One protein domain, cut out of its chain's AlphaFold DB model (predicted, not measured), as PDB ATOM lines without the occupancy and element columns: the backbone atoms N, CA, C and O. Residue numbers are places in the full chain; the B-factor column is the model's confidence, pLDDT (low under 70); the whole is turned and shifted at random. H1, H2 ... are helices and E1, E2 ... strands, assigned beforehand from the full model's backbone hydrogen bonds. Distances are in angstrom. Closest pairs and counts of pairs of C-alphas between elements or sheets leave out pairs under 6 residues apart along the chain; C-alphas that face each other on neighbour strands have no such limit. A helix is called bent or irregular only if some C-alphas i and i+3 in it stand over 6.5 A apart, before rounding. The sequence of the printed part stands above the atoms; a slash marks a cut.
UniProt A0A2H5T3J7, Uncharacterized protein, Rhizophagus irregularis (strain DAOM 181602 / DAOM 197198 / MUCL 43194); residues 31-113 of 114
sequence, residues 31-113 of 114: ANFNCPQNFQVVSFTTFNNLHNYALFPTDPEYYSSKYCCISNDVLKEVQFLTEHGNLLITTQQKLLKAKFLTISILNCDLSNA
ATOM      1  N   ALA A  31     109.941 106.724 132.442       92.69
ATOM      2  CA  ALA A  31     110.737 107.843 132.899       92.69
ATOM      3  C   ALA A  31     111.375 108.484 131.663       92.69
ATOM      4  O   ALA A  31     112.094 107.808 130.925       92.69
ATOM      5  N   ASN A  32     111.086 109.761 131.418       91.31
ATOM      6  CA  ASN A  32     111.602 110.485 130.260       91.31
ATOM      7  C   ASN A  32     112.731 111.424 130.679       91.31
ATOM      8  O   ASN A  32     112.556 112.283 131.548       91.31
ATOM      9  N   PHE A  33     113.866 111.278 130.004       91.56
ATOM     10  CA  PHE A  33     115.043 112.113 130.180       91.56
ATOM     11  C   PHE A  33     115.410 112.733 128.841       91.56
ATOM     12  O   PHE A  33     115.521 112.028 127.839       91.56
ATOM     13  N   ASN A  34     115.634 114.041 128.833       86.94
ATOM     14  CA  ASN A  34     116.073 114.770 127.655       86.94
ATOM     15  C   ASN A  34     117.394 115.467 127.969       86.94
ATOM     16  O   ASN A  34     117.477 116.235 128.926       86.94
ATOM     17  N   CYS A  35     118.405 115.229 127.139       86.19
ATOM     18  CA  CYS A  35     119.666 115.961 127.155       86.19
ATOM     19  C   CYS A  35     119.782 116.698 125.815       86.19
ATOM     20  O   CYS A  35     120.163 116.083 124.816       86.19
ATOM     21  N   PRO A  36     119.342 117.963 125.729       84.00
ATOM     22  CA  PRO A  36     119.429 118.696 124.478       84.00
ATOM     23  C   PRO A  36     120.897 118.983 124.148       84.00
ATOM     24  O   PRO A  36     121.674 119.347 125.022       84.00
ATOM     25  N   GLN A  37     121.262 118.886 122.869       79.81
ATOM     26  CA  GLN A  37     122.657 118.917 122.404       79.81
ATOM     27  C   GLN A  37     123.452 120.176 122.806       79.81
ATOM     28  O   GLN A  37     124.675 120.126 122.891       79.81
ATOM     29  N   ASN A  38     122.762 121.284 123.088       84.44
ATOM     30  CA  ASN A  38     123.370 122.569 123.449       84.44
ATOM     31  C   ASN A  38     123.339 122.871 124.957       84.44
ATOM     32  O   ASN A  38     123.722 123.963 125.368       84.44
ATOM     33  N   PHE A  39     122.861 121.941 125.785       73.81
ATOM     34  CA  PHE A  39     122.768 122.118 127.231       73.81
ATOM     35  C   PHE A  39     123.483 120.968 127.938       73.81
ATOM     36  O   PHE A  39     123.248 119.803 127.642       73.81
ATOM     37  N   GLN A  40     124.317 121.284 128.928       79.50
ATOM     38  CA  GLN A  40     124.982 120.274 129.768       79.50
ATOM     39  C   GLN A  40     124.068 119.704 130.865       79.50
ATOM     40  O   GLN A  40     124.530 119.014 131.770       79.50
ATOM     41  N   VAL A  41     122.769 120.001 130.814       85.50
ATOM     42  CA  VAL A  41     121.809 119.606 131.844       85.50
ATOM     43  C   VAL A  41     120.864 118.559 131.277       85.50
ATOM     44  O   VAL A  41     120.150 118.804 130.303       85.50
ATOM     45  N   VAL A  42     120.829 117.401 131.932       87.44
ATOM     46  CA  VAL A  42     119.799 116.391 131.694       87.44
ATOM     47  C   VAL A  42     118.523 116.837 132.399       87.44
ATOM     48  O   VAL A  42     118.506 117.053 133.607       87.44
ATOM     49  N   SER A  43     117.446 116.968 131.634       88.56
ATOM     50  CA  SER A  43     116.121 117.310 132.143       88.56
ATOM     51  C   SER A  43     115.271 116.056 132.316       88.56
ATOM     52  O   SER A  43     115.213 115.199 131.432       88.56
ATOM     53  N   PHE A  44     114.604 115.961 133.460       90.31
ATOM     54  CA  PHE A  44     113.633 114.917 133.755       90.31
ATOM     55  C   PHE A  44     112.227 115.466 133.520       90.31
ATOM     56  O   PHE A  44     111.819 116.413 134.191       90.31
ATOM     57  N   THR A  45     111.508 114.927 132.536       89.00
ATOM     58  CA  THR A  45     110.265 115.547 132.037       89.00
ATOM     59  C   THR A  45     109.003 114.779 132.388       89.00
ATOM     60  O   THR A  45     107.927 115.367 132.472       89.00
ATOM     61  N   THR A  46     109.084 113.465 132.579       90.50
ATOM     62  CA  THR A  46     107.911 112.646 132.900       90.50
ATOM     63  C   THR A  46     108.317 111.474 133.768       90.50
ATOM     64  O   THR A  46     109.317 110.817 133.485       90.50
ATOM     65  N   PHE A  47     107.500 111.197 134.783       93.38
ATOM     66  CA  PHE A  47     107.593 109.997 135.599       93.38
ATOM     67  C   PHE A  47     106.214 109.375 135.769       93.38
ATOM     68  O   PHE A  47     105.344 109.951 136.420       93.38
ATOM     69  N   ASN A  48     106.017 108.187 135.211       90.81
ATOM     70  CA  ASN A  48     104.895 107.333 135.559       90.81
ATOM     71  C   ASN A  48     105.433 106.154 136.359       90.81
ATOM     72  O   ASN A  48     106.129 105.307 135.805       90.81
ATOM     73  N   ASN A  49     105.108 106.097 137.650       89.88
ATOM     74  CA  ASN A  49     105.563 105.018 138.523       89.88
ATOM     75  C   ASN A  49     104.558 103.860 138.656       89.88
ATOM     76  O   ASN A  49     104.681 103.034 139.557       89.88
ATOM     77  N   LEU A  50     103.528 103.810 137.809       89.06
ATOM     78  CA  LEU A  50     102.549 102.732 137.845       89.06
ATOM     79  C   LEU A  50     103.114 101.478 137.174       89.06
ATOM     80  O   LEU A  50     103.573 101.527 136.036       89.06
ATOM     81  N   HIS A  51     103.012 100.343 137.860       87.06
ATOM     82  CA  HIS A  51     103.385  99.034 137.328       87.06
ATOM     83  C   HIS A  51     102.148  98.159 137.178       87.06
ATOM     84  O   HIS A  51     101.231  98.223 137.992       87.06
ATOM     85  N   ASN A  52     102.123  97.326 136.140       87.94
ATOM     86  CA  ASN A  52     101.084  96.311 135.939       87.94
ATOM     87  C   ASN A  52     101.477  94.929 136.499       87.94
ATOM     88  O   ASN A  52     100.753  93.957 136.303       87.94
ATOM     89  N   TYR A  53     102.609  94.840 137.199       80.88
ATOM     90  CA  TYR A  53     103.093  93.648 137.892       80.88
ATOM     91  C   TYR A  53     103.746  94.043 139.219       80.88
ATOM     92  O   TYR A  53     104.177  95.183 139.400       80.88
ATOM     93  N   ALA A  54     103.824  93.094 140.153       80.69
ATOM     94  CA  ALA A  54     104.571  93.292 141.385       80.69
ATOM     95  C   ALA A  54     106.062  93.417 141.058       80.69
ATOM     96  O   ALA A  54     106.654  92.508 140.472       80.69
ATOM     97  N   LEU A  55     106.673  94.533 141.450       75.69
ATOM     98  CA  LEU A  55     108.122  94.608 141.506       75.69
ATOM     99  C   LEU A  55     108.571  93.608 142.565       75.69
ATOM    100  O   LEU A  55     108.236  93.761 143.738       75.69
ATOM    101  N   PHE A  56     109.309  92.576 142.161       72.69
ATOM    102  CA  PHE A  56     110.047  91.795 143.139       72.69
ATOM    103  C   PHE A  56     111.015  92.768 143.815       72.69
ATOM    104  O   PHE A  56     111.791  93.411 143.096       72.69
ATOM    105  N   PRO A  57     110.992  92.914 145.153       59.12
ATOM    106  CA  PRO A  57     112.080  93.555 145.866       59.12
ATOM    107  C   PRO A  57     113.272  92.616 145.721       59.12
ATOM    108  O   PRO A  57     113.545  91.770 146.561       59.12
ATOM    109  N   THR A  58     113.914  92.682 144.565       54.38
ATOM    110  CA  THR A  58     115.210  92.064 144.386       54.38
ATOM    111  C   THR A  58     116.125  92.964 145.171       54.38
ATOM    112  O   THR A  58     116.085  94.177 144.940       54.38
ATOM    113  N   ASP A  59     116.839  92.392 146.136       56.22
ATOM    114  CA  ASP A  59     117.789  93.108 146.971       56.22
ATOM    115  C   ASP A  59     118.443  94.216 146.148       56.22
ATOM    116  O   ASP A  59     119.096  93.905 145.146       56.22
ATOM    117  N   PRO A  60     118.242  95.504 146.492       54.75
ATOM    118  CA  PRO A  60     118.816  96.596 145.720       54.75
ATOM    119  C   PRO A  60     120.324  96.424 145.588       54.75
ATOM    120  O   PRO A  60     120.914  96.943 144.655       54.75
ATOM    121  N   GLU A  61     120.932  95.651 146.490       54.66
ATOM    122  CA  GLU A  61     122.289  95.150 146.391       54.66
ATOM    123  C   GLU A  61     122.576  94.471 145.049       54.66
ATOM    124  O   GLU A  61     123.489  94.914 144.373       54.66
ATOM    125  N   TYR A  62     121.771  93.517 144.583       51.38
ATOM    126  CA  TYR A  62     122.013  92.764 143.342       51.38
ATOM    127  C   TYR A  62     122.056  93.628 142.072       51.38
ATOM    128  O   TYR A  62     122.695  93.257 141.089       51.38
ATOM    129  N   TYR A  63     121.383  94.781 142.095       53.72
ATOM    130  CA  TYR A  63     121.343  95.747 140.993       53.72
ATOM    131  C   TYR A  63     122.041  97.068 141.324       53.72
ATOM    132  O   TYR A  63     122.012  98.010 140.529       53.72
ATOM    133  N   SER A  64     122.659  97.162 142.500       53.12
ATOM    134  CA  SER A  64     123.354  98.361 142.933       53.12
ATOM    135  C   SER A  64     124.629  98.502 142.117       53.12
ATOM    136  O   SER A  64     125.379  97.542 141.920       53.12
ATOM    137  N   SER A  65     124.912  99.737 141.699       53.25
ATOM    138  CA  SER A  65     126.155 100.101 141.021       53.25
ATOM    139  C   SER A  65     127.401  99.604 141.755       53.25
ATOM    140  O   SER A  65     128.395  99.349 141.094       53.25
ATOM    141  N   LYS A  66     127.340  99.352 143.072       50.00
ATOM    142  CA  LYS A  66     128.435  98.764 143.859       50.00
ATOM    143  C   LYS A  66     128.945  97.405 143.344       50.00
ATOM    144  O   LYS A  66     130.104  97.095 143.589       50.00
ATOM    145  N   TYR A  67     128.143  96.642 142.589       49.94
ATOM    146  CA  TYR A  67     128.575  95.401 141.914       49.94
ATOM    147  C   TYR A  67     128.870  95.575 140.415       49.94
ATOM    148  O   TYR A  67     129.438  94.678 139.800       49.94
ATOM    149  N   CYS A  68     128.531  96.731 139.837       55.59
ATOM    150  CA  CYS A  68     128.953  97.142 138.492       55.59
ATOM    151  C   CYS A  68     130.194  98.054 138.516       55.59
ATOM    152  O   CYS A  68     130.720  98.410 137.465       55.59
ATOM    153  N   CYS A  69     130.654  98.469 139.697       66.38
ATOM    154  CA  CYS A  69     131.830  99.308 139.848       66.38
ATOM    155  C   CYS A  69     133.096  98.481 139.614       66.38
ATOM    156  O   CYS A  69     133.373  97.517 140.329       66.38
ATOM    157  N   ILE A  70     133.894  98.908 138.635       74.69
ATOM    158  CA  ILE A  70     135.284  98.481 138.506       74.69
ATOM    159  C   ILE A  70     135.982  98.798 139.836       74.69
ATOM    160  O   ILE A  70     135.983  99.944 140.282       74.69
ATOM    161  N   SER A  71     136.537  97.781 140.500       82.56
ATOM    162  CA  SER A  71     137.241  97.991 141.770       82.56
ATOM    163  C   SER A  71     138.477  98.880 141.581       82.56
ATOM    164  O   SER A  71     139.075  98.899 140.505       82.56
ATOM    165  N   ASN A  72     138.911  99.576 142.637       84.06
ATOM    166  CA  ASN A  72     140.104 100.434 142.577       84.06
ATOM    167  C   ASN A  72     141.364  99.686 142.117       84.06
ATOM    168  O   ASN A  72     142.205 100.268 141.439       84.06
ATOM    169  N   ASP A  73     141.498  98.403 142.455       88.19
ATOM    170  CA  ASP A  73     142.645  97.602 142.025       88.19
ATOM    171  C   ASP A  73     142.594  97.293 140.526       88.19
ATOM    172  O   ASP A  73     143.619  97.331 139.847       88.19
ATOM    173  N   VAL A  74     141.395  97.066 139.984       88.44
ATOM    174  CA  VAL A  74     141.200  96.925 138.538       88.44
ATOM    175  C   VAL A  74     141.439  98.260 137.836       88.44
ATOM    176  O   VAL A  74     142.078  98.267 136.792       88.44
ATOM    177  N   LEU A  75     141.001  99.390 138.406       89.06
ATOM    178  CA  LEU A  75     141.262 100.723 137.845       89.06
ATOM    179  C   LEU A  75     142.761 101.037 137.775       89.06
ATOM    180  O   LEU A  75     143.230 101.510 136.745       89.06
ATOM    181  N   LYS A  76     143.529 100.720 138.824       91.75
ATOM    182  CA  LYS A  76     144.996 100.862 138.805       91.75
ATOM    183  C   LYS A  76     145.632 100.017 137.706       91.75
ATOM    184  O   LYS A  76     146.555 100.470 137.037       91.75
ATOM    185  N   GLU A  77     145.136  98.798 137.507       93.56
ATOM    186  CA  GLU A  77     145.624  97.942 136.431       93.56
ATOM    187  C   GLU A  77     145.262  98.510 135.051       93.56
ATOM    188  O   GLU A  77     146.115  98.546 134.170       93.56
ATOM    189  N   VAL A  78     144.030  98.997 134.859       91.06
ATOM    190  CA  VAL A  78     143.596  99.676 133.622       91.06
ATOM    191  C   VAL A  78     144.498 100.872 133.324       91.06
ATOM    192  O   VAL A  78     144.977 101.005 132.197       91.06
ATOM    193  N   GLN A  79     144.787 101.693 134.335       91.88
ATOM    194  CA  GLN A  79     145.699 102.825 134.215       91.88
ATOM    195  C   GLN A  79     147.096 102.364 133.786       91.88
ATOM    196  O   GLN A  79     147.631 102.867 132.803       91.88
ATOM    197  N   PHE A  80     147.659 101.346 134.444       94.12
ATOM    198  CA  PHE A  80     148.972 100.803 134.091       94.12
ATOM    199  C   PHE A  80     149.022 100.271 132.647       94.12
ATOM    200  O   PHE A  80     149.937 100.595 131.887       94.12
ATOM    201  N   LEU A  81     148.027  99.477 132.236       93.06
ATOM    202  CA  LEU A  81     147.956  98.903 130.886       93.06
ATOM    203  C   LEU A  81     147.749  99.970 129.799       93.06
ATOM    204  O   LEU A  81     148.130  99.750 128.645       93.06
ATOM    205  N   THR A  82     147.171 101.111 130.171       90.88
ATOM    206  CA  THR A  82     146.932 102.251 129.285       90.88
ATOM    207  C   THR A  82     148.171 103.139 129.183       90.88
ATOM    208  O   THR A  82     148.718 103.280 128.095       90.88
ATOM    209  N   GLU A  83     148.656 103.676 130.304       91.38
ATOM    210  CA  GLU A  83     149.754 104.652 130.348       91.38
ATOM    211  C   GLU A  83     151.120 104.029 130.039       91.38
ATOM    212  O   GLU A  83     151.961 104.650 129.389       91.38
ATOM    213  N   HIS A  84     151.354 102.793 130.488       90.31
ATOM    214  CA  HIS A  84     152.647 102.119 130.333       90.31
ATOM    215  C   HIS A  84     152.599 100.972 129.327       90.31
ATOM    216  O   HIS A  84     153.601 100.680 128.673       90.31
ATOM    217  N   GLY A  85     151.444 100.319 129.191       85.38
ATOM    218  CA  GLY A  85     151.265  99.217 128.251       85.38
ATOM    219  C   GLY A  85     150.960  99.652 126.815       85.38
ATOM    220  O   GLY A  85     151.250  98.883 125.899       85.38
ATOM    221  N   ASN A  86     150.371 100.840 126.600       89.50
ATOM    222  CA  ASN A  86     149.819 101.274 125.304       89.50
ATOM    223  C   ASN A  86     148.971 100.182 124.620       89.50
ATOM    224  O   ASN A  86     148.989 100.005 123.399       89.50
ATOM    225  N   LEU A  87     148.256  99.389 125.421       90.50
ATOM    226  CA  LEU A  87     147.520  98.234 124.926       90.50
ATOM    227  C   LEU A  87     146.137  98.642 124.427       90.50
ATOM    228  O   LEU A  87     145.440  99.437 125.052       90.50
ATOM    229  N   LEU A  88     145.694  98.008 123.342       91.25
ATOM    230  CA  LEU A  88     144.321  98.134 122.859       91.25
ATOM    231  C   LEU A  88     143.319  97.643 123.912       91.25
ATOM    232  O   LEU A  88     143.563  96.638 124.584       91.25
ATOM    233  N   ILE A  89     142.145  98.279 123.973       89.31
ATOM    234  CA  ILE A  89     141.063  97.968 124.928       89.31
ATOM    235  C   ILE A  89     140.707  96.474 124.948       89.31
ATOM    236  O   ILE A  89     140.515  95.889 126.011       89.31
ATOM    237  N   THR A  90     140.672  95.816 123.787       91.62
ATOM    238  CA  THR A  90     140.366  94.378 123.690       91.62
ATOM    239  C   THR A  90     141.445  93.498 124.324       91.62
ATOM    240  O   THR A  90     141.134  92.455 124.901       91.62
ATOM    241  N   THR A  91     142.711  93.908 124.239       92.62
ATOM    242  CA  THR A  91     143.838  93.234 124.891       92.62
ATOM    243  C   THR A  91     143.804  93.480 126.394       92.62
ATOM    244  O   THR A  91     143.921  92.523 127.159       92.62
ATOM    245  N   GLN A  92     143.553  94.724 126.820       93.19
ATOM    246  CA  GLN A  92     143.381  95.060 128.235       93.19
ATOM    247  C   GLN A  92     142.255  94.229 128.865       93.19
ATOM    248  O   GLN A  92     142.466  93.576 129.882       93.19
ATOM    249  N   GLN A  93     141.093  94.138 128.209       91.69
ATOM    250  CA  GLN A  93     139.955  93.350 128.687       91.69
ATOM    251  C   GLN A  93     140.312  91.875 128.916       91.69
ATOM    252  O   GLN A  93     139.910  91.288 129.920       91.69
ATOM    253  N   LYS A  94     141.059  91.256 127.992       91.88
ATOM    254  CA  LYS A  94     141.478  89.851 128.117       91.88
ATOM    255  C   LYS A  94     142.419  89.645 129.300       91.88
ATOM    256  O   LYS A  94     142.236  88.689 130.050       91.88
ATOM    257  N   LEU A  95     143.388  90.543 129.481       93.06
ATOM    258  CA  LEU A  95     144.335  90.485 130.595       93.06
ATOM    259  C   LEU A  95     143.628  90.680 131.937       93.06
ATOM    260  O   LEU A  95     143.852  89.911 132.868       93.06
ATOM    261  N   LEU A  96     142.710  91.642 132.015       91.62
ATOM    262  CA  LEU A  96     141.933  91.902 133.223       91.62
ATOM    263  C   LEU A  96     141.007  90.733 133.562       91.62
ATOM    264  O   LEU A  96     140.942  90.346 134.720       91.62
ATOM    265  N   LYS A  97     140.362  90.099 132.575       89.69
ATOM    266  CA  LYS A  97     139.572  88.876 132.805       89.69
ATOM    267  C   LYS A  97     140.420  87.708 133.302       89.69
ATOM    268  O   LYS A  97     139.964  86.947 134.147       89.69
ATOM    269  N   ALA A  98     141.642  87.563 132.789       91.06
ATOM    270  CA  ALA A  98     142.563  86.527 133.247       91.06
ATOM    271  C   ALA A  98     143.065  86.791 134.678       91.06
ATOM    272  O   ALA A  98     143.217  85.853 135.456       91.06
ATOM    273  N   LYS A  99     143.301  88.063 135.029       91.44
ATOM    274  CA  LYS A  99     143.796  88.487 136.347       91.44
ATOM    275  C   LYS A  99     142.694  88.526 137.412       91.44
ATOM    276  O   LYS A  99     142.944  88.189 138.565       91.44
ATOM    277  N   PHE A 100     141.477  88.898 137.025       88.44
ATOM    278  CA  PHE A 100     140.327  89.085 137.903       88.44
ATOM    279  C   PHE A 100     139.156  88.191 137.470       88.44
ATOM    280  O   PHE A 100     138.197  88.635 136.838       88.44
ATOM    281  N   LEU A 101     139.232  86.909 137.835       79.19
ATOM    282  CA  LEU A 101     138.318  85.854 137.370       79.19
ATOM    283  C   LEU A 101     136.844  86.055 137.764       79.19
ATOM    284  O   LEU A 101     135.955  85.474 137.147       79.19
ATOM    285  N   THR A 102     136.576  86.858 138.790       78.38
ATOM    286  CA  THR A 102     135.227  87.112 139.315       78.38
ATOM    287  C   THR A 102     134.558  88.348 138.717       78.38
ATOM    288  O   THR A 102     133.397  88.608 139.026       78.38
ATOM    289  N   ILE A 103     135.251  89.114 137.867       72.81
ATOM    290  CA  ILE A 103     134.775  90.423 137.410       72.81
ATOM    291  C   ILE A 103     134.375  90.362 135.936       72.81
ATOM    292  O   ILE A 103     135.168  90.024 135.055       72.81
ATOM    293  N   SER A 104     133.129  90.734 135.648       78.50
ATOM    294  CA  SER A 104     132.648  90.910 134.279       78.50
ATOM    295  C   SER A 104     132.935  92.334 133.804       78.50
ATOM    296  O   SER A 104     132.145  93.235 134.052       78.50
ATOM    297  N   ILE A 105     134.054  92.525 133.103       79.38
ATOM    298  CA  ILE A 105     134.445  93.819 132.518       79.38
ATOM    299  C   ILE A 105     134.090  93.830 131.027       79.38
ATOM    300  O   ILE A 105     134.549  92.960 130.272       79.38
ATOM    301  N   LEU A 106     133.293  94.803 130.579       82.88
ATOM    302  CA  LEU A 106     132.981  95.048 129.167       82.88
ATOM    303  C   LEU A 106     133.932  96.090 128.563       82.88
ATOM    304  O   LEU A 106     134.547  96.888 129.262       82.88
ATOM    305  N   ASN A 107     134.020  96.117 127.231       82.19
ATOM    306  CA  ASN A 107     134.837  97.117 126.535       82.19
ATOM    307  C   ASN A 107     134.350  98.548 126.793       82.19
ATOM    308  O   ASN A 107     135.171  99.447 126.890       82.19
ATOM    309  N   CYS A 108     133.034  98.756 126.929       78.94
ATOM    310  CA  CYS A 108     132.482 100.071 127.259       78.94
ATOM    311  C   CYS A 108     132.895 100.544 128.654       78.94
ATOM    312  O   CYS A 108     133.111 101.735 128.844       78.94
ATOM    313  N   ASP A 109     133.043  99.621 129.605       80.50
ATOM    314  CA  ASP A 109     133.452  99.960 130.968       80.50
ATOM    315  C   ASP A 109     134.908 100.442 130.975       80.50
ATOM    316  O   ASP A 109     135.235 101.404 131.660       80.50
ATOM    317  N   LEU A 110     135.757  99.830 130.140       85.00
ATOM    318  CA  LEU A 110     137.140 100.262 129.920       85.00
ATOM    319  C   LEU A 110     137.219 101.599 129.185       85.00
ATOM    320  O   LEU A 110     137.974 102.466 129.601       85.00
ATOM    321  N   SER A 111     136.421 101.797 128.130       83.31
ATOM    322  CA  SER A 111     136.372 103.076 127.410       83.31
ATOM    323  C   SER A 111     135.942 104.248 128.290       83.31
ATOM    324  O   SER A 111     136.363 105.363 128.033       83.31
ATOM    325  N   ASN A 112     135.105 104.009 129.301       78.25
ATOM    326  CA  ASN A 112     134.678 105.049 130.241       78.25
ATOM    327  C   ASN A 112     135.715 105.331 131.341       78.25
ATOM    328  O   ASN A 112     135.588 106.332 132.042       78.25
ATOM    329  N   ALA A 113     136.671 104.422 131.547       77.12
ATOM    330  CA  ALA A 113     137.685 104.509 132.595       77.12
ATOM    331  C   ALA A 113     139.020 105.105 132.112       77.12
ATOM    332  O   ALA A 113     139.872 105.395 132.950       77.12
TER     333      ALA A 113
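AT A GLANCE: This is residues 31 to 113 of the 114 residues of an uncharacterized protein of Rhizophagus irregularis (strain DAOM 181602 / DAOM 197198 / MUCL 43194) (UniProt A0A2H5T3J7). Two separate lobes, a two-stranded hairpin at one end and a small group of three helices at the other, are joined by a thin, winding stretch with two very short helices, H1 and H2, along it. In the helical lobe H3 and H4 fold back on each other as a helical hairpin, and the short H5 packs on H4. The printed part has 83 residues with two named strands and then five named helices, in the order E1, E2, H1, H2, H3, H4, H5; the sheet, in the order E1, E2, is antiparallel, and the class is mixed, helices and strands. The whole is only just extended, close to loose, with a radius of gyration of the C-alphas of 18.1 A, and its outline is flat, spanning 49 by 38 by 19 A.

IN THESE COORDINATES: E1 is residues 31 to 34, 10.2 A from first to last C-alpha, and begins with C-alpha 31 at (110.737, 107.843, 132.899). E2 is residues 43 to 48, 15.4 A long. H1 is residues 60 to 63, 5.4 A, and H2 is residues 65 to 68, 4.8 A. H3 is residues 72 to 83, 16.1 A, and begins with C-alpha 72 at (140.104, 100.434, 142.577). H4 is residues 89 to 99, 15.1 A. H5 is residues 107 to 111, 6.2 A, and ends with C-alpha 111 at (136.372, 103.076, 127.410).

HOW THE PARTS SIT: E1 and E2 form a hairpin, antiparallel at 164 degrees between their directions. C-alphas 31 and 47 face each other at 4.7 A; N 32 and O 46, 2.9 A, and N 43 and O 34, 2.8 A, are within hydrogen-bond range. E1 and E2 are each apart from H2, H3, H4 and H5. H1 and H2 are close but not clearly touching; their closest C-alphas, those of Glu 61 and Tyr 67, are 7.7 A apart. H2 and H3 are apart. H3 and H4 form a helical hairpin and touch, opposite ways at a steep tilt of 42 degrees, with their closest C-alphas, those of Leu 81 and Gln 92, 6.5 A apart. H4 and H5 touch, the closest C-alphas being those of Ile 89 and Asn 107 at 6.5 A. H3 and H5 are close but not clearly touching, with the C-alphas of Val 78 and Leu 110 closest at 7.5 A. In H3, H4 and H5 every O i to N i+4 pair is within hydrogen-bond range; H1 and H2 are too short for such a pair.

THE WHOLE: The two C-alphas farthest apart are those of Asn 52 and His 84, 52.2 A. The printed part has no cut. The link from E2 to H1, with 11 residues, is long. Residues 36 to 41 stand free, and so do residues 50 to 66, of which 60 to 63 belong to H1. The mean pLDDT of the printed part is 81.5, and residues 57 to 69 are under 70.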